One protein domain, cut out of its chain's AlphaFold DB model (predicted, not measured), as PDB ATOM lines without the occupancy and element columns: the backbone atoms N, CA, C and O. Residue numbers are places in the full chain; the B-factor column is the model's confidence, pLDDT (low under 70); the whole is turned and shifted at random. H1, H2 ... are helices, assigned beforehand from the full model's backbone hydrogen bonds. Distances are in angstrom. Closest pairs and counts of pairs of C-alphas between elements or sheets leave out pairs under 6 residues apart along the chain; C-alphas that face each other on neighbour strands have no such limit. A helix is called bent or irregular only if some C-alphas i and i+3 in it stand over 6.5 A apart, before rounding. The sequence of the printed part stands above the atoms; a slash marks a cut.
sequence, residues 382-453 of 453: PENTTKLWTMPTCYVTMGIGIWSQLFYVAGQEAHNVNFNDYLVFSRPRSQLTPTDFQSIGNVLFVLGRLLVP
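This is residues 382 to 453 of the 453 residues of an uncharacterized protein of Talaromyces stipitatus (strain ATCC 10500 / CBS 375.48 / QM 6759 / NRRL 1006) (UniProt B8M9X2). You are looking at a loose helical hairpin opened into a narrow V: the long helix H1 makes one arm, the shorter H2 folds back as the other, and the two come together only near the link that joins them. H1 makes most of the length and kinks shortly before that link; at its other end, residues 382 to 392 make a small hooked head. The printed part has 72 residues, with two named helices in the order H1, H2, no named strand, and the class all helix. The whole is extended, with a radius of gyration of the C-alphas of 19.3 A, and is a rod spanning 59 by 25 by 12 A.

Start at residue 382 and look first at residues 387 to 388, which pair with residues 391 to 392, antiparallel, in stretches too short to be named. Next comes H1, residues 393 to 426, with a kink of 53 degrees near residue 420; it is irregular, with C-alphas 417 and 420 standing 7.4 A apart. After a short link of 7 residues you reach H2, residues 434 to 451. H1 and H2 only just touch, with 3 pairs of C-alphas within 8 A, through residues 420 to 424 of H1 and residue 434 of H2 alone. Their closest C-alphas, those of Asn 420 and Pro 434, are 5.9 A apart. They form a helical hairpin, running opposite ways at a shallow tilt of 27 degrees, with centres 16.8 A apart. In H2 every O i to N i+4 pair is within hydrogen-bond range; in H1, 28 of 30 are.

Find C-alpha 393 at (61.272, 60.832, 7.762); from there H1 runs 45.3 A to C-alpha 426 at (24.894, 34.616, 14.404). H2 runs 25.6 A, from C-alpha 434 to C-alpha 451 at (52.868, 33.058, 3.841).

The two C-alphas farthest apart are those of Thr 385 and Arg 429, 59.4 A. Residues 397 to 415, 425 to 432 and 439 to 453 stand free. The printed part has no cut, and residue 453 is the chain's last. Mean pLDDT of the printed part is 75.4; residues 382 to 385, 389, 434 to 435, 446 and 450 to 453 are under 70.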
ATOM      1  N   PRO A 382      70.304  56.478   4.144       65.44
ATOM      2  CA  PRO A 382      69.941  57.752   3.524       65.44
ATOM      3  C   PRO A 382      68.525  58.214   3.913       65.44
ATOM      4  O   PRO A 382      68.279  59.411   4.031       65.44
ATOM      5  N   GLU A 383      67.621  57.274   4.206       65.19
ATOM      6  CA  GLU A 383      66.242  57.512   4.668       65.19
ATOM      7  C   GLU A 383      66.155  58.260   6.007       65.19
ATOM      8  O   GLU A 383      65.160  58.925   6.288       65.19
ATOM      9  N   ASN A 384      67.198  58.179   6.839       63.53
ATOM     10  CA  ASN A 384      67.255  58.896   8.114       63.53
ATOM     11  C   ASN A 384      67.613  60.380   7.942       63.53
ATOM     12  O   ASN A 384      67.356  61.191   8.832       63.53
ATOM     13  N   THR A 385      68.202  60.731   6.798       63.53
ATOM     14  CA  THR A 385      68.665  62.087   6.474       63.53
ATOM     15  C   THR A 385      67.636  62.848   5.634       63.53
ATOM     16  O   THR A 385      67.635  64.082   5.627       63.53
ATOM     17  N   THR A 386      66.724  62.143   4.956       73.00
ATOM     18  CA  THR A 386      65.635  62.773   4.205       73.00
ATOM     19  C   THR A 386      64.618  63.404   5.156       73.00
ATOM     20  O   THR A 386      64.284  62.874   6.219       73.00
ATOM     21  N   LYS A 387      64.137  64.590   4.782       76.06
ATOM     22  CA  LYS A 387      63.109  65.319   5.527       76.06
ATOM     23  C   LYS A 387      61.825  65.295   4.724       76.06
ATOM     24  O   LYS A 387      61.823  65.703   3.565       76.06
ATOM     25  N   LEU A 388      60.740  64.863   5.358       75.31
ATOM     26  CA  LEU A 388      59.405  64.989   4.799       75.31
ATOM     27  C   LEU A 388      58.737  66.212   5.425       75.31
ATOM     28  O   LEU A 388      58.507  66.262   6.635       75.31
ATOM     29  N   TRP A 389      58.443  67.197   4.577       69.31
ATOM     30  CA  TRP A 389      57.785  68.471   4.888       69.31
ATOM     31  C   TRP A 389      58.545  69.385   5.866       69.31
ATOM     32  O   TRP A 389      58.886  70.511   5.516       69.31
ATOM     33  N   THR A 390      58.865  68.930   7.077       77.31
ATOM     34  CA  THR A 390      59.682  69.666   8.068       77.31
ATOM     35  C   THR A 390      60.313  68.746   9.124       77.31
ATOM     36  O   THR A 390      61.242  69.152   9.820       77.31
ATOM     37  N   MET A 391      59.860  67.490   9.235       76.50
ATOM     38  CA  MET A 391      60.381  66.510  10.190       76.50
ATOM     39  C   MET A 391      61.256  65.459   9.483       76.50
ATOM     40  O   MET A 391      61.021  65.152   8.312       76.50
ATOM     41  N   PRO A 392      62.267  64.889  10.164       79.25
ATOM     42  CA  PRO A 392      62.987  63.726   9.653       79.25
ATOM     43  C   PRO A 392      62.016  62.578   9.366       79.25
ATOM     44  O   PRO A 392      61.156  62.283  10.204       79.25
ATOM     45  N   THR A 393      62.166  61.915   8.215       80.38
ATOM     46  CA  THR A 393      61.272  60.832   7.762       80.38
ATOM     47  C   THR A 393      61.095  59.745   8.828       80.38
ATOM     48  O   THR A 393      59.984  59.264   9.030       80.38
ATOM     49  N   CYS A 394      62.150  59.449   9.594       78.88
ATOM     50  CA  CYS A 394      62.144  58.497  10.709       78.88
ATOM     51  C   CYS A 394      61.056  58.758  11.764       78.88
ATOM     52  O   CYS A 394      60.413  57.823  12.234       78.88
ATOM     53  N   TYR A 395      60.811  60.017  12.142       81.94
ATOM     54  CA  TYR A 395      59.797  60.324  13.157       81.94
ATOM     55  C   TYR A 395      58.380  60.178  12.608       81.94
ATOM     56  O   TYR A 395      57.484  59.747  13.332       81.94
ATOM     57  N   VAL A 396      58.185  60.501  11.328       82.94
ATOM     58  CA  VAL A 396      56.892  60.351  10.657       82.94
ATOM     59  C   VAL A 396      56.556  58.869  10.488       82.94
ATOM     60  O   VAL A 396      55.465  58.448  10.863       82.94
ATOM     61  N   THR A 397      57.502  58.057  10.006       81.62
ATOM     62  CA  THR A 397      57.309  56.606   9.863       81.62
ATOM     63  C   THR A 397      57.146  55.916  11.214       81.62
ATOM     64  O   THR A 397      56.281  55.055  11.343       81.62
ATOM     65  N   MET A 398      57.880  56.337  12.250       82.31
ATOM     66  CA  MET A 398      57.668  55.854  13.618       82.31
ATOM     67  C   MET A 398      56.266  56.212  14.131       82.31
ATOM     68  O   MET A 398      55.600  55.365  14.718       82.31
ATOM     69  N   GLY A 399      55.793  57.438  13.887       80.88
ATOM     70  CA  GLY A 399      54.446  57.869  14.265       80.88
ATOM     71  C   GLY A 399      53.352  57.044  13.584       80.88
ATOM     72  O   GLY A 399      52.440  56.564  14.255       80.88
ATOM     73  N   ILE A 400      53.472  56.818  12.272       81.75
ATOM     74  CA  ILE A 400      52.548  55.966  11.506       81.75
ATOM     75  C   ILE A 400      52.624  54.510  11.984       81.75
ATOM     76  O   ILE A 400      51.587  53.874  12.140       81.75
ATOM     77  N   GLY A 401      53.821  53.994  12.277       81.31
ATOM     78  CA  GLY A 401      54.016  52.646  12.810       81.31
ATOM     79  C   GLY A 401      53.356  52.444  14.177       81.31
ATOM     80  O   GLY A 401      52.664  51.450  14.380       81.31
ATOM     81  N   ILE A 402      53.487  53.413  15.091       84.12
ATOM     82  CA  ILE A 402      52.797  53.396  16.394       84.12
ATOM     83  C   ILE A 402      51.277  53.390  16.196       84.12
ATOM     84  O   ILE A 402      50.582  52.586  16.816       84.12
ATOM     85  N   TRP A 403      50.758  54.252  15.316       83.62
ATOM     86  CA  TRP A 403      49.326  54.304  15.004       83.62
ATOM     87  C   TRP A 403      48.814  53.002  14.388       83.62
ATOM     88  O   TRP A 403      47.770  52.496  14.797       83.62
ATOM     89  N   SER A 404      49.560  52.438  13.441       82.12
ATOM     90  CA  SER A 404      49.240  51.160  12.810       82.12
ATOM     91  C   SER A 404      49.175  50.035  13.843       82.12
ATOM     92  O   SER A 404      48.180  49.311  13.895       82.12
ATOM     93  N   GLN A 405      50.168  49.950  14.733       83.62
ATOM     94  CA  GLN A 405      50.204  48.927  15.773       83.62
ATOM     95  C   GLN A 405      49.062  49.084  16.784       83.62
ATOM     96  O   GLN A 405      48.495  48.087  17.229       83.62
ATOM     97  N   LEU A 406      48.678  50.320  17.117       84.31
ATOM     98  CA  LEU A 406      47.543  50.591  17.999       84.31
ATOM     99  C   LEU A 406      46.231  50.065  17.406       84.31
ATOM    100  O   LEU A 406      45.497  49.355  18.092       84.31
ATOM    101  N   PHE A 407      45.945  50.362  16.134       82.69
ATOM    102  CA  PHE A 407      44.735  49.865  15.469       82.69
ATOM    103  C   PHE A 407      44.764  48.352  15.247       82.69
ATOM    104  O   PHE A 407      43.729  47.701  15.390       82.69
ATOM    105  N   TYR A 408      45.936  47.788  14.946       82.69
ATOM    106  CA  TYR A 408      46.117  46.344  14.830       82.69
ATOM    107  C   TYR A 408      45.753  45.629  16.138       82.69
ATOM    108  O   TYR A 408      44.890  44.751  16.135       82.69
ATOM    109  N   VAL A 409      46.345  46.046  17.264       82.50
ATOM    110  CA  VAL A 409      46.076  45.436  18.575       82.50
ATOM    111  C   VAL A 409      44.627  45.676  19.004       82.50
ATOM    112  O   VAL A 409      43.975  44.751  19.478       82.50
ATOM    113  N   ALA A 410      44.083  46.877  18.781       78.19
ATOM    114  CA  ALA A 410      42.685  47.174  19.092       78.19
ATOM    115  C   ALA A 410      41.712  46.272  18.313       78.19
ATOM    116  O   ALA A 410      40.769  45.738  18.896       78.19
ATOM    117  N   GLY A 411      41.954  46.062  17.015       77.06
ATOM    118  CA  GLY A 411      41.154  45.160  16.186       77.06
ATOM    119  C   GLY A 411      41.278  43.698  16.617       77.06
ATOM    120  O   GLY A 411      40.268  43.002  16.735       77.06
ATOM    121  N   GLN A 412      42.501  43.247  16.910       80.44
ATOM    122  CA  GLN A 412      42.765  41.896  17.404       80.44
ATOM    123  C   GLN A 412      42.031  41.624  18.724       80.44
ATOM    124  O   GLN A 412      41.372  40.593  18.863       80.44
ATOM    125  N   GLU A 413      42.094  42.546  19.682       79.06
ATOM    126  CA  GLU A 413      41.460  42.364  20.988       79.06
ATOM    127  C   GLU A 413      39.940  42.501  20.933       79.06
ATOM    128  O   GLU A 413      39.230  41.725  21.576       79.06
ATOM    129  N   ALA A 414      39.414  43.410  20.106       79.25
ATOM    130  CA  ALA A 414      37.979  43.496  19.857       79.25
ATOM    131  C   ALA A 414      37.426  42.184  19.275       79.25
ATOM    132  O   ALA A 414      36.327  41.765  19.649       79.25
ATOM    133  N   HIS A 415      38.192  41.521  18.403       75.31
ATOM    134  CA  HIS A 415      37.861  40.191  17.907       75.31
ATOM    135  C   HIS A 415      37.934  39.148  19.030       75.31
ATOM    136  O   HIS A 415      36.942  38.476  19.294       75.31
ATOM    137  N   ASN A 416      39.055  39.055  19.754       74.25
ATOM    138  CA  ASN A 416      39.258  38.052  20.806       74.25
ATOM    139  C   ASN A 416      38.185  38.082  21.907       74.25
ATOM    140  O   ASN A 416      37.802  37.026  22.411       74.25
ATOM    141  N   VAL A 417      37.694  39.268  22.279       74.62
ATOM    142  CA  VAL A 417      36.685  39.422  23.338       74.62
ATOM    143  C   VAL A 417      35.272  39.106  22.842       74.62
ATOM    144  O   VAL A 417      34.526  38.436  23.548       74.62
ATOM    145  N   ASN A 418      34.896  39.554  21.639       76.06
ATOM    146  CA  ASN A 418      33.499  39.505  21.181       76.06
ATOM    147  C   ASN A 418      33.183  38.338  20.230       76.06
ATOM    148  O   ASN A 418      32.015  38.094  19.928       76.06
ATOM    149  N   PHE A 419      34.189  37.625  19.714       78.94
ATOM    150  CA  PHE A 419      33.987  36.632  18.654       78.94
ATOM    151  C   PHE A 419      33.093  35.460  19.073       78.94
ATOM    152  O   PHE A 419      32.263  35.012  18.282       78.94
ATOM    153  N   ASN A 420      33.221  34.983  20.315       74.06
ATOM    154  CA  ASN A 420      32.396  33.882  20.814       74.06
ATOM    155  C   ASN A 420      30.915  34.293  20.897       74.06
ATOM    156  O   ASN A 420      30.057  33.632  20.312       74.06
ATOM    157  N   ASP A 421      30.634  35.444  21.514       76.38
ATOM    158  CA  ASP A 421      29.278  35.992  21.627       76.38
ATOM    159  C   ASP A 421      28.661  36.250  20.243       76.38
ATOM    160  O   ASP A 421      27.502  35.910  19.991       76.38
ATOM    161  N   TYR A 422      29.457  36.773  19.302       79.50
ATOM    162  CA  TYR A 422      29.039  36.975  17.917       79.50
ATOM    163  C   TYR A 422      28.672  35.663  17.209       79.50
ATOM    164  O   TYR A 422      27.666  35.615  16.498       79.50
ATOM    165  N   LEU A 423      29.460  34.597  17.385       77.94
ATOM    166  CA  LEU A 423      29.190  33.293  16.770       77.94
ATOM    167  C   LEU A 423      27.936  32.636  17.343       77.94
ATOM    168  O   LEU A 423      27.126  32.117  16.575       77.94
ATOM    169  N   VAL A 424      27.757  32.693  18.664       78.75
ATOM    170  CA  VAL A 424      26.560  32.168  19.335       78.75
ATOM    171  C   VAL A 424      25.311  32.909  18.852       78.75
ATOM    172  O   VAL A 424      24.306  32.273  18.537       78.75
ATOM    173  N   PHE A 425      25.390  34.235  18.709       82.12
ATOM    174  CA  PHE A 425      24.297  35.052  18.183       82.12
ATOM    175  C   PHE A 425      24.001  34.775  16.700       82.12
ATOM    176  O   PHE A 425      22.847  34.622  16.305       82.12
ATOM    177  N   SER A 426      25.040  34.694  15.865       83.19
ATOM    178  CA  SER A 426      24.894  34.616  14.404       83.19
ATOM    179  C   SER A 426      24.592  33.206  13.895       83.19
ATOM    180  O   SER A 426      23.990  33.048  12.831       83.19
ATOM    181  N   ARG A 427      25.031  32.161  14.610       79.88
ATOM    182  CA  ARG A 427      24.854  30.751  14.220       79.88
ATOM    183  C   ARG A 427      24.454  29.865  15.410       79.88
ATOM    184  O   ARG A 427      25.172  28.924  15.742       79.88
ATOM    185  N   PRO A 428      23.251  30.051  15.979       72.00
ATOM    186  CA  PRO A 428      22.807  29.308  17.164       72.00
ATOM    187  C   PRO A 428      22.585  27.797  16.940       72.00
ATOM    188  O   PRO A 428      22.350  27.069  17.897       72.00
ATOM    189  N   ARG A 429      22.625  27.301  15.691       71.88
ATOM    190  CA  ARG A 429      22.369  25.890  15.326       71.88
ATOM    191  C   ARG A 429      23.543  25.194  14.619       71.88
ATOM    192  O   ARG A 429      23.328  24.175  13.964       71.88
ATOM    193  N   SER A 430      24.765  25.734  14.663       75.25
ATOM    194  CA  SER A 430      25.897  25.057  14.011       75.25
ATOM    195  C   SER A 430      26.322  23.796  14.764       75.25
ATOM    196  O   SER A 430      26.333  23.774  15.989       75.25
ATOM    197  N   GLN A 431      26.730  22.760  14.025       72.38
ATOM    198  CA  GLN A 431      27.325  21.549  14.612       72.38
ATOM    199  C   GLN A 431      28.744  21.782  15.151       72.38
ATOM    200  O   GLN A 431      29.204  21.049  16.018       72.38
ATOM    201  N   LEU A 432      29.435  22.801  14.631       74.00
ATOM    202  CA  LEU A 432      30.750  23.218  15.107       74.00
ATOM    203  C   LEU A 432      30.600  24.092  16.348       74.00
ATOM    204  O   LEU A 432      29.773  25.008  16.371       74.00
ATOM    205  N   THR A 433      31.428  23.822  17.352       75.00
ATOM    206  CA  THR A 433      31.485  24.622  18.574       75.00
ATOM    207  C   THR A 433      32.244  25.934  18.321       75.00
ATOM    208  O   THR A 433      33.116  25.985  17.447       75.00
ATOM    209  N   PRO A 434      31.992  27.013  19.086       69.12
ATOM    210  CA  PRO A 434      32.775  28.250  18.980       69.12
ATOM    211  C   PRO A 434      34.289  28.028  19.149       69.12
ATOM    212  O   PRO A 434      35.106  28.696  18.514       69.12
ATOM    213  N   THR A 435      34.676  27.026  19.943       68.69
ATOM    214  CA  THR A 435      36.067  26.588  20.117       68.69
ATOM    215  C   THR A 435      36.689  25.991  18.851       68.69
ATOM    216  O   THR A 435      37.893  26.164  18.631       68.69
ATOM    217  N   ASP A 436      35.898  25.350  17.987       74.69
ATOM    218  CA  ASP A 436      36.369  24.823  16.701       74.69
ATOM    219  C   ASP A 436      36.661  25.965  15.725       74.69
ATOM    220  O   ASP A 436      37.728  26.003  15.108       74.69
ATOM    221  N   PHE A 437      35.769  26.958  15.655       76.19
ATOM    222  CA  PHE A 437      35.986  28.161  14.848       76.19
ATOM    223  C   PHE A 437      37.203  28.959  15.322       76.19
ATOM    224  O   PHE A 437      38.020  29.371  14.496       76.19
ATOM    225  N   GLN A 438      37.386  29.113  16.636       72.62
ATOM    226  CA  GLN A 438      38.582  29.751  17.190       72.62
ATOM    227  C   GLN A 438      39.856  28.973  16.831       72.62
ATOM    228  O   GLN A 438      40.898  29.564  16.544       72.62
ATOM    229  N   SER A 439      39.791  27.640  16.824       72.44
ATOM    230  CA  SER A 439      40.922  26.791  16.440       72.44
ATOM    231  C   SER A 439      41.283  26.957  14.964       72.44
ATOM    232  O   SER A 439      42.466  27.069  14.647       72.44
ATOM    233  N   ILE A 440      40.286  27.044  14.077       77.88
ATOM    234  CA  ILE A 440      40.485  27.348  12.651       77.88
ATOM    235  C   ILE A 440      41.116  28.736  12.486       77.88
ATOM    236  O   ILE A 440      42.104  28.872  11.766       77.88
ATOM    237  N   GLY A 441      40.608  29.745  13.202       76.06
ATOM    238  CA  GLY A 441      41.172  31.097  13.204       76.06
ATOM    239  C   GLY A 441      42.642  31.123  13.631       76.06
ATOM    240  O   GLY A 441      43.469  31.721  12.951       76.06
ATOM    241  N   ASN A 442      43.000  30.394  14.692       73.00
ATOM    242  CA  ASN A 442      44.389  30.285  15.150       73.00
ATOM    243  C   ASN A 442      45.301  29.608  14.109       73.00
ATOM    244  O   ASN A 442      46.452  30.009  13.953       73.00
ATOM    245  N   VAL A 443      44.808  28.591  13.392       73.56
ATOM    246  CA  VAL A 443      45.571  27.928  12.319       73.56
ATOM    247  C   VAL A 443      45.774  28.872  11.136       73.56
ATOM    248  O   VAL A 443      46.896  29.005  10.656       73.56
ATOM    249  N   LEU A 444      44.722  29.573  10.706       75.50
ATOM    250  CA  LEU A 444      44.810  30.580   9.644       75.50
ATOM    251  C   LEU A 444      45.757  31.722  10.020       75.50
ATOM    252  O   LEU A 444      46.521  32.179   9.178       75.50
ATOM    253  N   PHE A 445      45.760  32.140  11.285       73.88
ATOM    254  CA  PHE A 445      46.676  33.154  11.798       73.88
ATOM    255  C   PHE A 445      48.143  32.713  11.714       73.88
ATOM    256  O   PHE A 445      48.996  33.476  11.259       73.88
ATOM    257  N   VAL A 446      48.444  31.468  12.100       69.44
ATOM    258  CA  VAL A 446      49.797  30.900  11.974       69.44
ATOM    259  C   VAL A 446      50.206  30.776  10.505       69.44
ATOM    260  O   VAL A 446      51.310  31.177  10.152       69.44
ATOM    261  N   LEU A 447      49.321  30.268   9.642       73.06
ATOM    262  CA  LEU A 447      49.591  30.139   8.206       73.06
ATOM    263  C   LEU A 447      49.803  31.503   7.539       73.06
ATOM    264  O   LEU A 447      50.725  31.653   6.746       73.06
ATOM    265  N   GLY A 448      49.006  32.509   7.906       70.50
ATOM    266  CA  GLY A 448      49.159  33.878   7.417       70.50
ATOM    267  C   GLY A 448      50.529  34.469   7.748       70.50
ATOM    268  O   GLY A 448      51.147  35.079   6.884       70.50
ATOM    269  N   ARG A 449      51.057  34.214   8.955       71.25
ATOM    270  CA  ARG A 449      52.412  34.646   9.356       71.25
ATOM    271  C   ARG A 449      53.542  33.937   8.601       71.25
ATOM    272  O   ARG A 449      54.645  34.467   8.556       71.25
ATOM    273  N   LEU A 450      53.294  32.747   8.052       67.25
ATOM    274  CA  LEU A 450      54.281  31.989   7.271       67.25
ATOM    275  C   LEU A 450      54.241  32.321   5.772       67.25
ATOM    276  O   LEU A 450      55.235  32.111   5.083       67.25
ATOM    277  N   LEU A 451      53.098  32.796   5.267       64.88
ATOM    278  CA  LEU A 451      52.868  33.058   3.841       64.88
ATOM    279  C   LEU A 451      53.209  34.487   3.403       64.88
ATOM    280  O   LEU A 451      53.381  34.714   2.208       64.88
ATOM    281  N   VAL A 452      53.289  35.439   4.335       54.75
ATOM    282  CA  VAL A 452      53.706  36.819   4.055       54.75
ATOM    283  C   VAL A 452      55.208  36.930   4.360       54.75
ATOM    284  O   VAL A 452      55.552  36.912   5.544       54.75
ATOM    285  N   PRO A 453      56.100  36.951   3.347       43.56
ATOM    286  CA  PRO A 453      57.520  37.223   3.557       43.56
ATOM    287  C   PRO A 453      57.751  38.656   4.037       43.56
ATOM    288  O   PRO A 453      57.099  39.572   3.484       43.56
TER     289      PRO A 453